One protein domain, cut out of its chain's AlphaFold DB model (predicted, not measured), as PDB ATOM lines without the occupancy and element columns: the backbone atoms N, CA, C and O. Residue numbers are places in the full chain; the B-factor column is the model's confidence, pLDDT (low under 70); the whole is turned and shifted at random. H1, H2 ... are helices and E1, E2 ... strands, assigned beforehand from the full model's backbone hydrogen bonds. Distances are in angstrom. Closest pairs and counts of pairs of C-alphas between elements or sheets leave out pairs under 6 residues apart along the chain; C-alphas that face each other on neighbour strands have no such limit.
ATOM      1  N   GLU A 165     -30.258 -42.143  29.841       95.44
ATOM      2  CA  GLU A 165     -30.177 -41.293  28.655       95.44
ATOM      3  C   GLU A 165     -29.509 -42.051  27.505       95.44
ATOM      4  O   GLU A 165     -28.580 -42.838  27.707       95.44
ATOM      5  N   TRP A 166     -29.971 -41.792  26.282       97.31
ATOM      6  CA  TRP A 166     -29.229 -42.198  25.095       97.31
ATOM      7  C   TRP A 166     -28.040 -41.268  24.897       97.31
ATOM      8  O   TRP A 166     -28.177 -40.050  25.009       97.31
ATOM      9  N   VAL A 167     -26.891 -41.838  24.551       96.25
ATOM     10  CA  VAL A 167     -25.661 -41.092  24.294       96.25
ATOM     11  C   VAL A 167     -25.048 -41.467  22.953       96.25
ATOM     12  O   VAL A 167     -25.141 -42.619  22.523       96.25
ATOM     13  N   SER A 168     -24.401 -40.501  22.308       96.75
ATOM     14  CA  SER A 168     -23.557 -40.707  21.128       96.75
ATOM     15  C   SER A 168     -22.384 -39.729  21.103       96.75
ATOM     16  O   SER A 168     -22.337 -38.774  21.882       96.75
ATOM     17  N   ALA A 169     -21.474 -39.903  20.141       94.94
ATOM     18  CA  ALA A 169     -20.572 -38.826  19.750       94.94
ATOM     19  C   ALA A 169     -21.376 -37.588  19.281       94.94
ATOM     20  O   ALA A 169     -22.443 -37.759  18.669       94.94
ATOM     21  N   PRO A 170     -20.897 -36.353  19.538       90.31
ATOM     22  CA  PRO A 170     -21.597 -35.119  19.166       90.31
ATOM     23  C   PRO A 170     -21.937 -34.981  17.679       90.31
ATOM     24  O   PRO A 170     -22.970 -34.400  17.338       90.31
ATOM     25  N   ASP A 171     -21.102 -35.538  16.809       88.81
ATOM     26  CA  ASP A 171     -21.162 -35.427  15.352       88.81
ATOM     27  C   ASP A 171     -21.506 -36.758  14.656       88.81
ATOM     28  O   ASP A 171     -21.207 -36.957  13.477       88.81
ATOM     29  N   LEU A 172     -22.169 -37.675  15.373       90.81
ATOM     30  CA  LEU A 172     -22.710 -38.898  14.784       90.81
ATOM     31  C   LEU A 172     -23.732 -38.558  13.684       90.81
ATOM     32  O   LEU A 172     -24.820 -38.049  13.961       90.81
ATOM     33  N   VAL A 180     -31.688 -47.431  13.651       94.31
ATOM     34  CA  VAL A 180     -30.897 -46.867  14.751       94.31
ATOM     35  C   VAL A 180     -29.634 -47.714  14.971       94.31
ATOM     36  O   VAL A 180     -29.765 -48.907  15.253       94.31
ATOM     37  N   PRO A 181     -28.418 -47.152  14.835       95.56
ATOM     38  CA  PRO A 181     -27.186 -47.871  15.121       95.56
ATOM     39  C   PRO A 181     -27.038 -48.026  16.636       95.56
ATOM     40  O   PRO A 181     -26.833 -47.048  17.348       95.56
ATOM     41  N   TRP A 182     -27.164 -49.250  17.136       96.81
ATOM     42  CA  TRP A 182     -27.106 -49.551  18.563       96.81
ATOM     43  C   TRP A 182     -25.793 -50.251  18.917       96.81
ATOM     44  O   TRP A 182     -25.351 -51.173  18.222       96.81
ATOM     45  N   LEU A 183     -25.172 -49.798  20.001       97.25
ATOM     46  CA  LEU A 183     -24.013 -50.422  20.621       97.25
ATOM     47  C   LEU A 183     -24.527 -51.314  21.752       97.25
ATOM     48  O   LEU A 183     -25.104 -50.822  22.714       97.25
ATOM     49  N   SER A 184     -24.379 -52.627  21.615       94.38
ATOM     50  CA  SER A 184     -24.874 -53.590  22.596       94.38
ATOM     51  C   SER A 184     -23.765 -53.968  23.578       94.38
ATOM     52  O   SER A 184     -22.620 -54.180  23.180       94.38
ATOM     53  N   CYS A 185     -24.110 -54.078  24.858       90.94
ATOM     54  CA  CYS A 185     -23.252 -54.616  25.912       90.94
ATOM     55  C   CYS A 185     -24.044 -55.654  26.724       90.94
ATOM     56  O   CYS A 185     -24.581 -55.320  27.789       90.94
ATOM     57  N   PRO A 186     -24.161 -56.902  26.231       87.94
ATOM     58  CA  PRO A 186     -25.068 -57.898  26.793       87.94
ATOM     59  C   PRO A 186     -24.881 -58.146  28.295       87.94
ATOM     60  O   PRO A 186     -23.760 -58.318  28.791       87.94
ATOM     61  N   GLY A 187     -26.008 -58.183  29.015       83.06
ATOM     62  CA  GLY A 187     -26.115 -58.328  30.476       83.06
ATOM     63  C   GLY A 187     -25.625 -57.110  31.275       83.06
ATOM     64  O   GLY A 187     -25.300 -57.205  32.456       83.06
ATOM     65  N   SER A 188     -25.520 -55.953  30.620       88.94
ATOM     66  CA  SER A 188     -25.520 -54.667  31.309       88.94
ATOM     67  C   SER A 188     -26.954 -54.147  31.424       88.94
ATOM     68  O   SER A 188     -27.787 -54.374  30.547       88.94
ATOM     69  N   VAL A 189     -27.231 -53.376  32.475       91.06
ATOM     70  CA  VAL A 189     -28.549 -52.749  32.659       91.06
ATOM     71  C   VAL A 189     -28.882 -51.787  31.512       91.06
ATOM     72  O   VAL A 189     -30.035 -51.698  31.100       91.06
ATOM     73  N   GLY A 190     -27.877 -51.104  30.952       91.81
ATOM     74  CA  GLY A 190     -28.054 -50.230  29.790       91.81
ATOM     75  C   GLY A 190     -28.564 -50.990  28.568       91.81
ATOM     76  O   GLY A 190     -29.506 -50.547  27.915       91.81
ATOM     77  N   ASP A 191     -28.008 -52.175  28.310       93.69
ATOM     78  CA  ASP A 191     -28.424 -53.045  27.209       93.69
ATOM     79  C   ASP A 191     -29.852 -53.583  27.394       93.69
ATOM     80  O   ASP A 191     -30.668 -53.525  26.474       93.69
ATOM     81  N   GLU A 192     -30.200 -54.017  28.609       93.81
ATOM     82  CA  GLU A 192     -31.554 -54.479  28.942       93.81
ATOM     83  C   GLU A 192     -32.615 -53.383  28.787       93.81
ATOM     84  O   GLU A 192     -33.694 -53.626  28.233       93.81
ATOM     85  N   VAL A 193     -32.310 -52.175  29.273       95.50
ATOM     86  CA  VAL A 193     -33.185 -50.999  29.173       95.50
ATOM     87  C   VAL A 193     -33.357 -50.583  27.715       95.50
ATOM     88  O   VAL A 193     -34.489 -50.367  27.280       95.50
ATOM     89  N   ALA A 194     -32.267 -50.522  26.948       95.94
ATOM     90  CA  ALA A 194     -32.282 -50.213  25.522       95.94
ATOM     91  C   ALA A 194     -33.139 -51.210  24.730       95.94
ATOM     92  O   ALA A 194     -34.053 -50.802  24.011       95.94
ATOM     93  N   ARG A 195     -32.889 -52.513  24.904       95.00
ATOM     94  CA  ARG A 195     -33.621 -53.582  24.215       95.00
ATOM     95  C   ARG A 195     -35.116 -53.512  24.517       95.00
ATOM     96  O   ARG A 195     -35.931 -53.476  23.603       95.00
ATOM     97  N   THR A 196     -35.470 -53.398  25.795       95.19
ATOM     98  CA  THR A 196     -36.868 -53.303  26.234       95.19
ATOM     99  C   THR A 196     -37.550 -52.043  25.685       95.19
ATOM    100  O   THR A 196     -38.730 -52.077  25.330       95.19
ATOM    101  N   ALA A 197     -36.825 -50.924  25.589       95.75
ATOM    102  CA  ALA A 197     -37.328 -49.686  25.000       95.75
ATOM    103  C   ALA A 197     -37.569 -49.827  23.484       95.75
ATOM    104  O   ALA A 197     -38.615 -49.386  23.003       95.75
ATOM    105  N   PHE A 198     -36.656 -50.470  22.746       95.62
ATOM    106  CA  PHE A 198     -36.844 -50.768  21.322       95.62
ATOM    107  C   PHE A 198     -38.036 -51.698  21.082       95.62
ATOM    108  O   PHE A 198     -38.889 -51.371  20.253       95.62
ATOM    109  N   ASP A 199     -38.137 -52.787  21.850       93.62
ATOM    110  CA  ASP A 199     -39.230 -53.762  21.762       93.62
ATOM    111  C   ASP A 199     -40.588 -53.086  22.021       93.62
ATOM    112  O   ASP A 199     -41.528 -53.233  21.239       93.62
ATOM    113  N   ARG A 200     -40.686 -52.269  23.082       94.56
ATOM    114  CA  ARG A 200     -41.929 -51.566  23.447       94.56
ATOM    115  C   ARG A 200     -42.345 -50.519  22.415       94.56
ATOM    116  O   ARG A 200     -43.537 -50.301  22.217       94.56
ATOM    117  N   ALA A 201     -41.383 -49.824  21.812       92.88
ATOM    118  CA  ALA A 201     -41.651 -48.771  20.835       92.88
ATOM    119  C   ALA A 201     -41.808 -49.299  19.398       92.88
ATOM    120  O   ALA A 201     -42.189 -48.529  18.519       92.88
ATOM    121  N   ASN A 202     -41.513 -50.584  19.160       92.31
ATOM    122  CA  ASN A 202     -41.457 -51.198  17.832       92.31
ATOM    123  C   ASN A 202     -40.552 -50.414  16.854       92.31
ATOM    124  O   ASN A 202     -40.886 -50.216  15.684       92.31
ATOM    125  N   ILE A 203     -39.411 -49.924  17.353       90.88
ATOM    126  CA  ILE A 203     -38.430 -49.158  16.571       90.88
ATOM    127  C   ILE A 203     -37.328 -50.100  16.086       90.88
ATOM    128  O   ILE A 203     -36.680 -50.785  16.872       90.88
ATOM    129  N   GLY A 204     -37.085 -50.106  14.774       90.88
ATOM    130  CA  GLY A 204     -36.035 -50.917  14.167       90.88
ATOM    131  C   GLY A 204     -34.630 -50.385  14.463       90.88
ATOM    132  O   GLY A 204     -34.295 -49.254  14.106       90.88
ATOM    133  N   TYR A 205     -33.777 -51.242  15.020       94.38
ATOM    134  CA  TYR A 205     -32.365 -50.959  15.277       94.38
ATOM    135  C   TYR A 205     -31.440 -51.926  14.524       94.38
ATOM    136  O   TYR A 205     -31.861 -52.968  14.010       94.38
ATOM    137  N   ALA A 206     -30.165 -51.560  14.428       94.75
ATOM    138  CA  ALA A 206     -29.090 -52.387  13.901       94.75
ATOM    139  C   ALA A 206     -27.941 -52.410  14.913       94.75
ATOM    140  O   ALA A 206     -27.368 -51.366  15.218       94.75
ATOM    141  N   VAL A 207     -27.593 -53.598  15.413       95.38
ATOM    142  CA  VAL A 207     -26.445 -53.768  16.312       95.38
ATOM    143  C   VAL A 207     -25.164 -53.557  15.508       95.38
ATOM    144  O   VAL A 207     -24.897 -54.299  14.562       95.38
ATOM    145  N   LYS A 208     -24.396 -52.520  15.846       94.25
ATOM    146  CA  LYS A 208     -23.124 -52.186  15.180       94.25
ATOM    147  C   LYS A 208     -21.915 -52.743  15.911       94.25
ATOM    148  O   LYS A 208     -20.942 -53.118  15.268       94.25
ATOM    149  N   VAL A 209     -22.004 -52.818  17.234       92.31
ATOM    150  CA  VAL A 209     -20.963 -53.346  18.115       92.31
ATOM    151  C   VAL A 209     -21.626 -54.205  19.181       92.31
ATOM    152  O   VAL A 209     -22.700 -53.857  19.671       92.31
ATOM    153  N   VAL A 210     -20.974 -55.311  19.530       92.25
ATOM    154  CA  VAL A 210     -21.271 -56.098  20.727       92.25
ATOM    155  C   VAL A 210     -20.020 -56.061  21.597       92.25
ATOM    156  O   VAL A 210     -18.993 -56.625  21.226       92.25
ATOM    157  N   ALA A 211     -20.101 -55.356  22.716       86.31
ATOM    158  CA  ALA A 211     -19.020 -55.173  23.666       86.31
ATOM    159  C   ALA A 211     -19.237 -56.029  24.919       86.31
ATOM    160  O   ALA A 211     -20.364 -56.343  25.300       86.31
ATOM    161  N   SER A 212     -18.141 -56.406  25.575       80.06
ATOM    162  CA  SER A 212     -18.152 -57.147  26.847       80.06
ATOM    163  C   SER A 212     -18.019 -56.255  28.082       80.06
ATOM    164  O   SER A 212     -18.262 -56.717  29.197       80.06
ATOM    165  N   ASP A 213     -17.616 -55.000  27.890       78.50
ATOM    166  CA  ASP A 213     -17.238 -54.058  28.939       78.50
ATOM    167  C   ASP A 213     -17.519 -52.608  28.519       78.50
ATOM    168  O   ASP A 213     -17.665 -52.300  27.334       78.50
ATOM    169  N   LEU A 214     -17.576 -51.714  29.508       83.38
ATOM    170  CA  LEU A 214     -17.914 -50.310  29.294       83.38
ATOM    171  C   LEU A 214     -16.848 -49.557  28.486       83.38
ATOM    172  O   LEU A 214     -17.218 -48.719  27.675       83.38
ATOM    173  N   ASN A 215     -15.555 -49.860  28.642       85.50
ATOM    174  CA  ASN A 215     -14.501 -49.149  27.908       85.50
ATOM    175  C   ASN A 215     -14.634 -49.393  26.404       85.50
ATOM    176  O   ASN A 215     -14.644 -48.445  25.627       85.50
ATOM    177  N   SER A 216     -14.835 -50.647  25.998       84.44
ATOM    178  CA  SER A 216     -15.087 -51.005  24.598       84.44
ATOM    179  C   SER A 216     -16.322 -50.297  24.024       84.44
ATOM    180  O   SER A 216     -16.331 -49.911  22.854       84.44
ATOM    181  N   VAL A 217     -17.366 -50.094  24.838       90.62
ATOM    182  CA  VAL A 217     -18.541 -49.302  24.443       90.62
ATOM    183  C   VAL A 217     -18.181 -47.828  24.276       90.62
ATOM    184  O   VAL A 217     -18.569 -47.236  23.273       90.62
ATOM    185  N   MET A 218     -17.439 -47.240  25.217       89.88
ATOM    186  CA  MET A 218     -17.016 -45.838  25.149       89.88
ATOM    187  C   MET A 218     -16.204 -45.562  23.882       89.88
ATOM    188  O   MET A 218     -16.558 -44.663  23.123       89.88
ATOM    189  N   GLU A 219     -15.217 -46.405  23.580       91.00
ATOM    190  CA  GLU A 219     -14.423 -46.299  22.350       91.00
ATOM    191  C   GLU A 219     -15.294 -46.426  21.093       91.00
ATOM    192  O   GLU A 219     -15.115 -45.692  20.122       91.00
ATOM    193  N   ALA A 220     -16.296 -47.312  21.104       92.31
ATOM    194  CA  ALA A 220     -17.240 -47.428  19.996       92.31
ATOM    195  C   ALA A 220     -18.113 -46.171  19.825       92.31
ATOM    196  O   ALA A 220     -18.436 -45.792  18.693       92.31
ATOM    197  N   ILE A 221     -18.484 -45.505  20.925       95.06
ATOM    198  CA  ILE A 221     -19.180 -44.216  20.877       95.06
ATOM    199  C   ILE A 221     -18.258 -43.153  20.274       95.06
ATOM    200  O   ILE A 221     -18.673 -42.472  19.336       95.06
ATOM    201  N   HIS A 222     -17.016 -43.035  20.754       92.56
ATOM    202  CA  HIS A 222     -16.028 -42.065  20.257       92.56
ATOM    203  C   HIS A 222     -15.651 -42.296  18.791       92.56
ATOM    204  O   HIS A 222     -15.464 -41.337  18.043       92.56
ATOM    205  N   ALA A 223     -15.654 -43.551  18.343       93.00
ATOM    206  CA  ALA A 223     -15.512 -43.938  16.941       93.00
ATOM    207  C   ALA A 223     -16.776 -43.677  16.094       93.00
ATOM    208  O   ALA A 223     -16.809 -44.024  14.911       93.00
ATOM    209  N   LYS A 224     -17.811 -43.050  16.672       95.69
ATOM    210  CA  LYS A 224     -19.051 -42.633  15.997       95.69
ATOM    211  C   LYS A 224     -19.820 -43.816  15.405       95.69
ATOM    212  O   LYS A 224     -20.401 -43.717  14.326       95.69
ATOM    213  N   LEU A 225     -19.831 -44.952  16.106       93.81
ATOM    214  CA  LEU A 225     -20.457 -46.179  15.604       93.81
ATOM    215  C   LEU A 225     -21.946 -46.301  15.945       93.81
ATOM    216  O   LEU A 225     -22.642 -47.082  15.294       93.81
ATOM    217  N   GLY A 226     -22.453 -45.558  16.935       95.50
ATOM    218  CA  GLY A 226     -23.872 -45.589  17.282       95.50
ATOM    219  C   GLY A 226     -24.224 -45.007  18.648       95.50
ATOM    220  O   GLY A 226     -23.477 -44.207  19.210       95.50
ATOM    221  N   TYR A 227     -25.384 -45.425  19.154       97.12
ATOM    222  CA  TYR A 227     -25.948 -45.018  20.437       97.12
ATOM    223  C   TYR A 227     -25.773 -46.080  21.516       97.12
ATOM    224  O   TYR A 227     -25.902 -47.278  21.249       97.12
ATOM    225  N   PHE A 228     -25.600 -45.622  22.753       96.94
ATOM    226  CA  PHE A 228     -25.649 -46.452  23.955       96.94
ATOM    227  C   PHE A 228     -26.567 -45.829  25.010       96.94
ATOM    228  O   PHE A 228     -26.812 -44.624  24.980       96.94
ATOM    229  N   ALA A 229     -27.091 -46.637  25.929       96.06
ATOM    230  CA  ALA A 229     -27.908 -46.168  27.045       96.06
ATOM    231  C   ALA A 229     -27.054 -46.107  28.321       96.06
ATOM    232  O   ALA A 229     -26.584 -47.142  28.795       96.06
ATOM    233  N   LEU A 230     -26.883 -44.909  28.885       93.38
ATOM    234  CA  LEU A 230     -26.117 -44.661  30.112       93.38
ATOM    235  C   LEU A 230     -26.982 -44.056  31.213       93.38
ATOM    236  O   LEU A 230     -28.017 -43.446  30.950       93.38
ATOM    237  N   VAL A 231     -26.520 -44.193  32.455       91.88
ATOM    238  CA  VAL A 231     -27.082 -43.463  33.592       91.88
ATOM    239  C   VAL A 231     -26.813 -41.973  33.385       91.88
ATOM    240  O   VAL A 231     -25.682 -41.589  33.099       91.88
ATOM    241  N   ALA A 232     -27.830 -41.120  33.524       89.81
ATOM    242  CA  ALA A 232     -27.746 -39.712  33.118       89.81
ATOM    243  C   ALA A 232     -26.592 -38.941  33.784       89.81
ATOM    244  O   ALA A 232     -26.002 -38.056  33.169       89.81
ATOM    245  N   ARG A 233     -26.271 -39.274  35.040       85.19
ATOM    246  CA  ARG A 233     -25.165 -38.656  35.786       85.19
ATOM    247  C   ARG A 233     -23.773 -39.116  35.354       85.19
ATOM    248  O   ARG A 233     -22.808 -38.406  35.601       85.19
ATOM    249  N   ASP A 234     -23.687 -40.288  34.732       86.75
ATOM    250  CA  ASP A 234     -22.435 -40.908  34.292       86.75
ATOM    251  C   ASP A 234     -22.130 -40.596  32.828       86.75
ATOM    252  O   ASP A 234     -21.138 -41.083  32.292       86.75
ATOM    253  N   VAL A 235     -22.970 -39.786  32.171       89.00
ATOM    254  CA  VAL A 235     -22.729 -39.325  30.806       89.00
ATOM    255  C   VAL A 235     -21.498 -38.414  30.797       89.00
ATOM    256  O   VAL A 235     -21.535 -37.339  31.405       89.00
ATOM    257  N   PRO A 236     -20.416 -38.799  30.097       86.56
ATOM    258  CA  PRO A 236     -19.233 -37.961  29.992       86.56
ATOM    259  C   PRO A 236     -19.534 -36.643  29.264       86.56
ATOM    260  O   PRO A 236     -20.367 -36.615  28.355       86.56
ATOM    261  N   PRO A 237     -18.874 -35.537  29.647       83.00
ATOM    262  CA  PRO A 237     -19.182 -34.202  29.130       83.00
ATOM    263  C   PRO A 237     -18.849 -34.017  27.642       83.00
ATOM    264  O   PRO A 237     -19.364 -33.097  27.011       83.00
ATOM    265  N   ASP A 238     -17.977 -34.859  27.095       89.06
ATOM    266  CA  ASP A 238     -17.595 -34.916  25.683       89.06
ATOM    267  C   ASP A 238     -18.616 -35.669  24.813       89.06
ATOM    268  O   ASP A 238     -18.568 -35.579  23.583       89.06
ATOM    269  N   LEU A 239     -19.570 -36.375  25.429       92.06
ATOM    270  CA  LEU A 239     -20.648 -37.058  24.728       92.06
ATOM    271  C   LEU A 239     -21.920 -36.215  24.655       92.06
ATOM    272  O   LEU A 239     -22.221 -35.372  25.500       92.06
ATOM    273  N   LYS A 240     -22.720 -36.488  23.625       94.06
ATOM    274  CA  LYS A 240     -24.017 -35.853  23.418       94.06
ATOM    275  C   LYS A 240     -25.126 -36.725  23.990       94.06
ATOM    276  O   LYS A 240     -25.274 -37.880  23.597       94.06
ATOM    277  N   VAL A 241     -25.951 -36.132  24.850       95.00
ATOM    278  CA  VAL A 241     -27.246 -36.697  25.249       95.00
ATOM    279  C   VAL A 241     -28.237 -36.543  24.096       95.00
ATOM    280  O   VAL A 241     -28.479 -35.434  23.610       95.00
ATOM    281  N   CYS A 242     -28.827 -37.653  23.668       92.62
ATOM    282  CA  CYS A 242     -29.728 -37.730  22.525       92.62
ATOM    283  C   CYS A 242     -31.162 -38.006  22.977       92.62
ATOM    284  O   CYS A 242     -31.437 -38.942  23.723       92.62
ATOM    285  N   ARG A 243     -32.096 -37.180  22.506       90.31
ATOM    286  CA  ARG A 243     -33.532 -37.277  22.829       90.31
ATOM    287  C   ARG A 243     -34.403 -37.188  21.577       90.31
ATOM    288  O   ARG A 243     -35.555 -36.768  21.639       90.31
ATOM    289  N   ASP A 244     -33.819 -37.534  20.434       85.31
ATOM    290  CA  ASP A 244     -34.474 -37.510  19.134       85.31
ATOM    291  C   ASP A 244     -35.682 -38.455  19.100       85.31
ATOM    292  O   ASP A 244     -35.696 -39.502  19.742       85.31
ATOM    293  N   THR A 245     -36.701 -38.120  18.307       82.12
ATOM    294  CA  THR A 245     -37.972 -38.870  18.267       82.12
ATOM    295  C   THR A 245     -37.843 -40.297  17.736       82.12
ATOM    296  O   THR A 245     -38.730 -41.113  17.970       82.12
ATOM    297  N   PHE A 246     -36.765 -40.607  17.008       87.00
ATOM    298  CA  PHE A 246     -36.479 -41.964  16.535       87.00
ATOM    299  C   PHE A 246     -35.816 -42.844  17.607       87.00
ATOM    300  O   PHE A 246     -35.659 -44.043  17.388       87.00
ATOM    301  N   LEU A 247     -35.420 -42.274  18.750       91.69
ATOM    302  CA  LEU A 247     -34.909 -43.019  19.895       91.69
ATOM    303  C   LEU A 247     -36.056 -43.295  20.877       91.69
ATOM    304  O   LEU A 247     -36.789 -42.375  21.251       91.69
ATOM    305  N   PRO A 248     -36.245 -44.548  21.321       94.31
ATOM    306  CA  PRO A 248     -37.319 -44.867  22.246       94.31
ATOM    307  C   PRO A 248     -37.035 -44.287  23.634       94.31
ATOM    308  O   PRO A 248     -35.889 -44.220  24.083       94.31
ATOM    309  N   LYS A 249     -38.093 -43.919  24.361       94.31
ATOM    310  CA  LYS A 249     -37.970 -43.447  25.745       94.31
ATOM    311  C   LYS A 249     -37.464 -44.572  26.655       94.31
ATOM    312  O   LYS A 249     -38.126 -45.604  26.771       94.31
ATOM    313  N   LEU A 250     -36.349 -44.324  27.338       96.06
ATOM    314  CA  LEU A 250     -35.753 -45.255  28.293       96.06
ATOM    315  C   LEU A 250     -36.493 -45.238  29.637       96.06
ATOM    316  O   LEU A 250     -36.970 -44.193  30.091       96.06
ATOM    317  N   SER A 251     -36.598 -46.407  30.268       94.50
ATOM    318  CA  SER A 251     -37.072 -46.528  31.649       94.50
ATOM    319  C   SER A 251     -35.942 -46.172  32.624       94.50
ATOM    320  O   SER A 251     -34.783 -46.468  32.328       94.50
ATOM    321  N   PRO A 252     -36.251 -45.559  33.782       94.69
ATOM    322  CA  PRO A 252     -35.261 -45.389  34.837       94.69
ATOM    323  C   PRO A 252     -34.823 -46.751  35.381       94.69
ATOM    324  O   PRO A 252     -35.538 -47.749  35.250       94.69
TER     325      PRO A 252
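What this domain is: This is residues 165 to 172 and 180 to 252 of the 451 residues of the protein "LysR family transcriptional regulator" of Rhodoplanes sp. Z2-YC6860 (UniProt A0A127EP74). A three-strand antiparallel sheet, in the order E4, E1, E5, stands beside a small parallel pair, E2 and E3, the two coming near at E2 and E4, with H1 packed along one side of this strand core and H2 on the other. The printed part has 81 residues, with two named helices and five named strands in the order E1, E2, H1, E3, H2, E4, E5. The class is mixed, helices and strands. The whole is compact and rounded, with a radius of gyration of the C-alphas of 11.2 A and spans of 29 by 25 by 23 A.

Where its parts are: In the larger sheet, E1 is residues 165 to 168, from C-alpha 165 at (-30.177, -41.293, 28.655); E4 is 228 to 231, and E5 is 240 to 242, ending at C-alpha 242 at (-29.728, -37.730, 22.525). E2 is residues 180 to 184, 12.0 A, and E3 is 205 to 210, 13.4 A. H1, residues 189 to 201, is 18.1 A long; H2, residues 214 to 222, is 12.4 A.

How they stand to each other: E1 is antiparallel to E4, at 134 degrees, with N 165 and O 230 2.8 A apart, and to E5, at 126 degrees, with N 242 and O 166 2.8 A apart. H1 is on this sheet, over E4, at a height of 9.9 A; their closest C-alphas, Gly 190 and Ala 229, are 4.9 A apart. H2 is on it too, in three layers, helices on both faces of a sheet; the closest C-alphas of H2 and E1, Ile 221 and Ser 168, are 5.6 A apart. The closest C-alphas of E4 and E2, Phe 228 and Leu 183, are 5.4 A apart. E2 and E3 are parallel, at 31 degrees, with N 184 and O 209 2.8 A apart; E2, H1, E3 form a strand-helix-strand unit, parallel neighbours joined through a helix, with a right-handed crossover. H1 and H2 are apart. In H1 and H2 every O i to N i+4 pair is within hydrogen-bond range.

The domain as a whole: The two farthest C-alphas, of Asn 202 and Pro 237, are 30.2 A apart. Residues 173 to 179 are not printed, with 11.4 A between C-alphas 172 and 180. Of the links printed whole, E4 to E5 is short and the others are tight. No printed residue is under 70 in pLDDT.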